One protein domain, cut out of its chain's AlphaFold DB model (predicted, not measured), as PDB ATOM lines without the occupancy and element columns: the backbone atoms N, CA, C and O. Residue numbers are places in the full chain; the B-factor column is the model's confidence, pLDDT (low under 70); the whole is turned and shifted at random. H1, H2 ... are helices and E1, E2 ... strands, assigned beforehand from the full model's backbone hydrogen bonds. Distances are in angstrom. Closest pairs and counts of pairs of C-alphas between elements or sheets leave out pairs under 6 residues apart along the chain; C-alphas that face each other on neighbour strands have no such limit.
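Overview. This is residues 4 to 52 of the 102 residues of the protein "PadR domain-containing protein" of Clavibacter michiganensis (UniProt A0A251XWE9). Strands E1 and E2 form a small hairpin with helix H1 packed on E1; H2 and H3 lead away as a cornered arm. The printed part has 49 residues, with three named helices and two named strands, H1, E1, E2, H2, H3, class mixed. It is loose, radius of gyration of the C-alphas 13.1 A, spanning 37 by 23 by 14 A.

Arrangement. H1, residues 4 to 10, comes closest to E1, residues 14 to 17, at C-alphas 8 and 14, 5.7 A. E1 and E2, residues 24 to 27, are antiparallel; find N 15 and O 26, 2.8 A apart, within hydrogen-bond range. H2, residues 29 to 37, and H3, residues 39 to 50, are close but not clearly touching, about perpendicular at 74 degrees, C-alphas 35 and 42 closest at 7.5 A. Every helix O i to N i+4 pair is within range.

Along the chain. Find H1 from C-alpha 4, (-14.250, -26.285, 45.418); H3 runs 16.0 A to C-alpha 50, (-31.575, -34.241, 35.336).

Size, cuts and confidence. The printed part has no cut; residues 49 to 52 have pLDDT under 70.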
ATOM      1  N   THR A   4     -13.452 -25.164  44.914       84.12
ATOM      2  CA  THR A   4     -14.250 -26.285  45.418       84.12
ATOM      3  C   THR A   4     -13.458 -27.593  45.489       84.12
ATOM      4  O   THR A   4     -13.608 -28.331  46.448       84.12
ATOM      5  N   LEU A   5     -12.580 -27.886  44.520       88.00
ATOM      6  CA  LEU A   5     -11.737 -29.089  44.581       88.00
ATOM      7  C   LEU A   5     -10.671 -28.968  45.670       88.00
ATOM      8  O   LEU A   5     -10.403 -29.944  46.355       88.00
ATOM      9  N   GLN A   6     -10.100 -27.774  45.858       88.50
ATOM     10  CA  GLN A   6      -9.138 -27.546  46.936       88.50
ATOM     11  C   GLN A   6      -9.788 -27.738  48.307       88.50
ATOM     12  O   GLN A   6      -9.225 -28.421  49.149       88.50
ATOM     13  N   GLN A   7     -11.002 -27.218  48.497       92.75
ATOM     14  CA  GLN A   7     -11.754 -27.426  49.731       92.75
ATOM     15  C   GLN A   7     -11.962 -28.921  50.036       92.75
ATOM     16  O   GLN A   7     -11.749 -29.350  51.162       92.75
ATOM     17  N   LEU A   8     -12.321 -29.730  49.036       93.75
ATOM     18  CA  LEU A   8     -12.519 -31.174  49.224       93.75
ATOM     19  C   LEU A   8     -11.216 -31.929  49.539       93.75
ATOM     20  O   LEU A   8     -11.264 -32.972  50.189       93.75
ATOM     21  N   VAL A   9     -10.066 -31.428  49.073       92.81
ATOM     22  CA  VAL A   9      -8.743 -31.941  49.467       92.81
ATOM     23  C   VAL A   9      -8.437 -31.558  50.915       92.81
ATOM     24  O   VAL A   9      -7.993 -32.403  51.685       92.81
ATOM     25  N   ASP A  10      -8.710 -30.310  51.300       93.75
ATOM     26  CA  ASP A  10      -8.473 -29.810  52.659       93.75
ATOM     27  C   ASP A  10      -9.360 -30.533  53.701       93.75
ATOM     28  O   ASP A  10      -8.958 -30.695  54.853       93.75
ATOM     29  N   GLU A  11     -10.541 -31.007  53.291       94.44
ATOM     30  CA  GLU A  11     -11.460 -31.841  54.084       94.44
ATOM     31  C   GLU A  11     -11.140 -33.355  54.029       94.44
ATOM     32  O   GLU A  11     -11.876 -34.156  54.602       94.44
ATOM     33  N   ASP A  12     -10.056 -33.763  53.356       94.25
ATOM     34  CA  ASP A  12      -9.628 -35.162  53.164       94.25
ATOM     35  C   ASP A  12     -10.670 -36.059  52.460       94.25
ATOM     36  O   ASP A  12     -10.676 -37.284  52.595       94.25
ATOM     37  N   LEU A  13     -11.571 -35.468  51.670       95.75
ATOM     38  CA  LEU A  13     -12.604 -36.197  50.925       95.75
ATOM     39  C   LEU A  13     -12.096 -36.681  49.560       95.75
ATOM     40  O   LEU A  13     -12.536 -37.720  49.057       95.75
ATOM     41  N   ILE A  14     -11.159 -35.952  48.953       95.38
ATOM     42  CA  ILE A  14     -10.525 -36.334  47.686       95.38
ATOM     43  C   ILE A  14      -9.006 -36.192  47.763       95.38
ATOM     44  O   ILE A  14      -8.479 -35.354  48.484       95.38
ATOM     45  N   VAL A  15      -8.302 -36.968  46.944       93.88
ATOM     46  CA  VAL A  15      -6.858 -36.853  46.731       93.88
ATOM     47  C   VAL A  15      -6.572 -36.496  45.277       93.88
ATOM     48  O   VAL A  15      -7.221 -37.016  44.365       93.88
ATOM     49  N   ALA A  16      -5.605 -35.602  45.070       91.25
ATOM     50  CA  ALA A  16      -5.098 -35.227  43.758       91.25
ATOM     51  C   ALA A  16      -3.861 -36.063  43.394       91.25
ATOM     52  O   ALA A  16      -2.909 -36.144  44.167       91.25
ATOM     53  N   ASP A  17      -3.860 -36.638  42.199       87.00
ATOM     54  CA  ASP A  17      -2.679 -37.176  41.535       87.00
ATOM     55  C   ASP A  17      -2.214 -36.169  40.473       87.00
ATOM     56  O   ASP A  17      -2.858 -35.967  39.438       87.00
ATOM     57  N   GLU A  18      -1.099 -35.503  40.766       81.88
ATOM     58  CA  GLU A  18      -0.475 -34.493  39.906       81.88
ATOM     59  C   GLU A  18       0.672 -35.063  39.056       81.88
ATOM     60  O   GLU A  18       1.415 -34.312  38.429       81.88
ATOM     61  N   SER A  19       0.838 -36.391  39.005       76.88
ATOM     62  CA  SER A  19       1.927 -37.038  38.257       76.88
ATOM     63  C   SER A  19       1.829 -36.872  36.731       76.88
ATOM     64  O   SER A  19       2.808 -37.102  36.016       76.88
ATOM     65  N   GLY A  20       0.665 -36.461  36.218       73.00
ATOM     66  CA  GLY A  20       0.395 -36.265  34.794       73.00
ATOM     67  C   GLY A  20       0.283 -34.801  34.356       73.00
ATOM     68  O   GLY A  20       0.292 -33.867  35.148       73.00
ATOM     69  N   ALA A  21       0.079 -34.589  33.051       77.81
ATOM     70  CA  ALA A  21      -0.167 -33.258  32.475       77.81
ATOM     71  C   ALA A  21      -1.495 -32.609  32.932       77.81
ATOM     72  O   ALA A  21      -1.768 -31.453  32.607       77.81
ATOM     73  N   LYS A  22      -2.348 -33.366  33.632       79.38
ATOM     74  CA  LYS A  22      -3.618 -32.928  34.216       79.38
ATOM     75  C   LYS A  22      -3.769 -33.578  35.585       79.38
ATOM     76  O   LYS A  22      -3.546 -34.780  35.694       79.38
ATOM     77  N   SER A  23      -4.201 -32.801  36.575       83.00
ATOM     78  CA  SER A  23      -4.551 -33.317  37.897       83.00
ATOM     79  C   SER A  23      -5.741 -34.271  37.784       83.00
ATOM     80  O   SER A  23      -6.793 -33.901  37.253       83.00
ATOM     81  N   VAL A  24      -5.567 -35.499  38.268       89.00
ATOM     82  CA  VAL A  24      -6.635 -36.495  38.405       89.00
ATOM     83  C   VAL A  24      -7.052 -36.528  39.867       89.00
ATOM     84  O   VAL A  24      -6.200 -36.510  40.742       89.00
ATOM     85  N   TYR A  25      -8.353 -36.574  40.145       91.31
ATOM     86  CA  TYR A  25      -8.860 -36.631  41.515       91.31
ATOM     87  C   TYR A  25      -9.568 -37.956  41.764       91.31
ATOM     88  O   TYR A  25     -10.277 -38.463  40.892       91.31
ATOM     89  N   SER A  26      -9.391 -38.503  42.961       94.31
ATOM     90  CA  SER A  26     -10.078 -39.717  43.405       94.31
ATOM     91  C   SER A  26     -10.586 -39.562  44.833       94.31
ATOM     92  O   SER A  26     -10.029 -38.792  45.611       94.31
ATOM     93  N   LEU A  27     -11.664 -40.273  45.173       96.31
ATOM     94  CA  LEU A  27     -12.191 -40.285  46.537       96.31
ATOM     95  C   LEU A  27     -11.237 -41.030  47.470       96.31
ATOM     96  O   LEU A  27     -10.776 -42.135  47.150       96.31
ATOM     97  N   THR A  28     -11.030 -40.465  48.653       96.50
ATOM     98  CA  THR A  28     -10.435 -41.180  49.784       96.50
ATOM     99  C   THR A  28     -11.451 -42.172  50.369       96.50
ATOM    100  O   THR A  28     -12.603 -42.257  49.923       96.50
ATOM    101  N   ASP A  29     -11.049 -42.947  51.377       96.06
ATOM    102  CA  ASP A  29     -11.998 -43.776  52.132       96.06
ATOM    103  C   ASP A  29     -13.029 -42.918  52.881       96.06
ATOM    104  O   ASP A  29     -14.218 -43.240  52.863       96.06
ATOM    105  N   ALA A  30     -12.598 -41.790  53.458       94.50
ATOM    106  CA  ALA A  30     -13.484 -40.818  54.099       94.50
ATOM    107  C   ALA A  30     -14.463 -40.199  53.089       94.50
ATOM    108  O   ALA A  30     -15.661 -40.125  53.356       94.50
ATOM    109  N   GLY A  31     -13.986 -39.854  51.888       95.88
ATOM    110  CA  GLY A  31     -14.830 -39.384  50.792       95.88
ATOM    111  C   GLY A  31     -15.884 -40.403  50.366       95.88
ATOM    112  O   GLY A  31     -17.041 -40.044  50.154       95.88
ATOM    113  N   ARG A  32     -15.521 -41.692  50.281       95.62
ATOM    114  CA  ARG A  32     -16.491 -42.764  49.998       95.62
ATOM    115  C   ARG A  32     -17.550 -42.876  51.092       95.62
ATOM    116  O   ARG A  32     -18.730 -42.923  50.761       95.62
ATOM    117  N   ALA A  33     -17.153 -42.881  52.364       95.50
ATOM    118  CA  ALA A  33     -18.095 -42.930  53.483       95.50
ATOM    119  C   ALA A  33     -19.039 -41.718  53.484       95.50
ATOM    120  O   ALA A  33     -20.252 -41.885  53.583       95.50
ATOM    121  N   HIS A  34     -18.504 -40.517  53.254       93.88
ATOM    122  CA  HIS A  34     -19.288 -39.289  53.151       93.88
ATOM    123  C   HIS A  34     -20.333 -39.359  52.028       93.88
ATOM    124  O   HIS A  34     -21.478 -38.953  52.223       93.88
ATOM    125  N   VAL A  35     -19.970 -39.899  50.859       94.88
ATOM    126  CA  VAL A  35     -20.918 -40.100  49.751       94.88
ATOM    127  C   VAL A  35     -22.020 -41.087  50.129       94.88
ATOM    128  O   VAL A  35     -23.175 -40.837  49.807       94.88
ATOM    129  N   GLU A  36     -21.698 -42.187  50.809       95.06
ATOM    130  CA  GLU A  36     -22.704 -43.160  51.255       95.06
ATOM    131  C   GLU A  36     -23.660 -42.560  52.296       95.06
ATOM    132  O   GLU A  36     -24.877 -42.689  52.163       95.06
ATOM    133  N   GLU A  37     -23.133 -41.839  53.288       95.62
ATOM    134  CA  GLU A  37     -23.922 -41.170  54.330       95.62
ATOM    135  C   GLU A  37     -24.853 -40.092  53.758       95.62
ATOM    136  O   GLU A  37     -25.972 -39.909  54.238       95.62
ATOM    137  N   ASN A  38     -24.415 -39.409  52.697       94.31
ATOM    138  CA  ASN A  38     -25.149 -38.316  52.061       94.31
ATOM    139  C   ASN A  38     -25.803 -38.721  50.734       94.31
ATOM    140  O   ASN A  38     -26.278 -37.848  50.000       94.31
ATOM    141  N   ARG A  39     -25.868 -40.024  50.421       91.62
ATOM    142  CA  ARG A  39     -26.299 -40.525  49.106       91.62
ATOM    143  C   ARG A  39     -27.645 -39.953  48.680       91.62
ATOM    144  O   ARG A  39     -27.746 -39.417  47.589       91.62
ATOM    145  N   ALA A  40     -28.639 -39.956  49.566       89.62
ATOM    146  CA  ALA A  40     -29.964 -39.420  49.253       89.62
ATOM    147  C   ALA A  40     -29.941 -37.926  48.876       89.62
ATOM    148  O   ALA A  40     -30.663 -37.508  47.974       89.62
ATOM    149  N   SER A  41     -29.105 -37.118  49.539       87.81
ATOM    150  CA  SER A  41     -28.963 -35.689  49.233       87.81
ATOM    151  C   SER A  41     -28.209 -35.460  47.922       87.81
ATOM    152  O   SER A  41     -28.576 -34.577  47.149       87.81
ATOM    153  N   ILE A  42     -27.154 -36.240  47.676       89.56
ATOM    154  CA  ILE A  42     -26.359 -36.173  46.443       89.56
ATOM    155  C   ILE A  42     -27.215 -36.608  45.247       89.56
ATOM    156  O   ILE A  42     -27.271 -35.900  44.242       89.56
ATOM    157  N   ASP A  43     -27.947 -37.713  45.385       87.19
ATOM    158  CA  ASP A  43     -28.868 -38.225  44.373       87.19
ATOM    159  C   ASP A  43     -29.991 -37.219  44.096       87.19
ATOM    160  O   ASP A  43     -30.305 -36.963  42.937       87.19
ATOM    161  N   ALA A  44     -30.556 -36.582  45.128       84.44
ATOM    162  CA  ALA A  44     -31.566 -35.539  44.958       84.44
ATOM    163  C   ALA A  44     -31.024 -34.306  44.213       84.44
ATOM    164  O   ALA A  44     -31.710 -33.761  43.348       84.44
ATOM    165  N   ALA A  45     -29.793 -33.873  44.503       80.94
ATOM    166  CA  ALA A  45     -29.151 -32.765  43.793       80.94
ATOM    167  C   ALA A  45     -28.871 -33.110  42.317       80.94
ATOM    168  O   ALA A  45     -29.074 -32.279  41.426       80.94
ATOM    169  N   TRP A  46     -28.454 -34.350  42.042       79.19
ATOM    170  CA  TRP A  46     -28.246 -34.834  40.678       79.19
ATOM    171  C   TRP A  46     -29.570 -34.976  39.917       79.19
ATOM    172  O   TRP A  46     -29.690 -34.506  38.785       79.19
ATOM    173  N   ALA A  47     -30.598 -35.531  40.563       76.50
ATOM    174  CA  ALA A  47     -31.947 -35.632  40.021       76.50
ATOM    175  C   ALA A  47     -32.526 -34.249  39.708       76.50
ATOM    176  O   ALA A  47     -32.980 -34.041  38.597       76.50
ATOM    177  N   ALA A  48     -32.394 -33.251  40.588       71.00
ATOM    178  CA  ALA A  48     -32.839 -31.878  40.312       71.00
ATOM    179  C   ALA A  48     -32.151 -31.230  39.091       71.00
ATOM    180  O   ALA A  48     -32.673 -30.281  38.502       71.00
ATOM    181  N   THR A  49     -30.980 -31.737  38.701       65.88
ATOM    182  CA  THR A  49     -30.267 -31.300  37.494       65.88
ATOM    183  C   THR A  49     -30.713 -32.076  36.246       65.88
ATOM    184  O   THR A  49     -30.586 -31.562  35.140       65.88
ATOM    185  N   THR A  50     -31.254 -33.287  36.417       62.41
ATOM    186  CA  THR A  50     -31.575 -34.241  35.336       62.41
ATOM    187  C   THR A  50     -33.084 -34.409  35.094       62.41
ATOM    188  O   THR A  50     -33.482 -34.906  34.050       62.41
ATOM    189  N   ASP A  51     -33.932 -33.984  36.035       61.25
ATOM    190  CA  ASP A  51     -35.402 -34.080  35.987       61.25
ATOM    191  C   ASP A  51     -36.042 -32.925  35.199       61.25
ATOM    192  O   ASP A  51     -37.256 -32.743  35.200       61.25
ATOM    193  N   ARG A  52     -35.218 -32.122  34.517       63.38
ATOM    194  CA  ARG A  52     -35.706 -31.120  33.579       63.38
ATOM    195  C   ARG A  52     -35.942 -31.795  32.237       63.38
ATOM    196  O   ARG A  52     -35.036 -32.394  31.663       63.38
TER     197      ARG A  52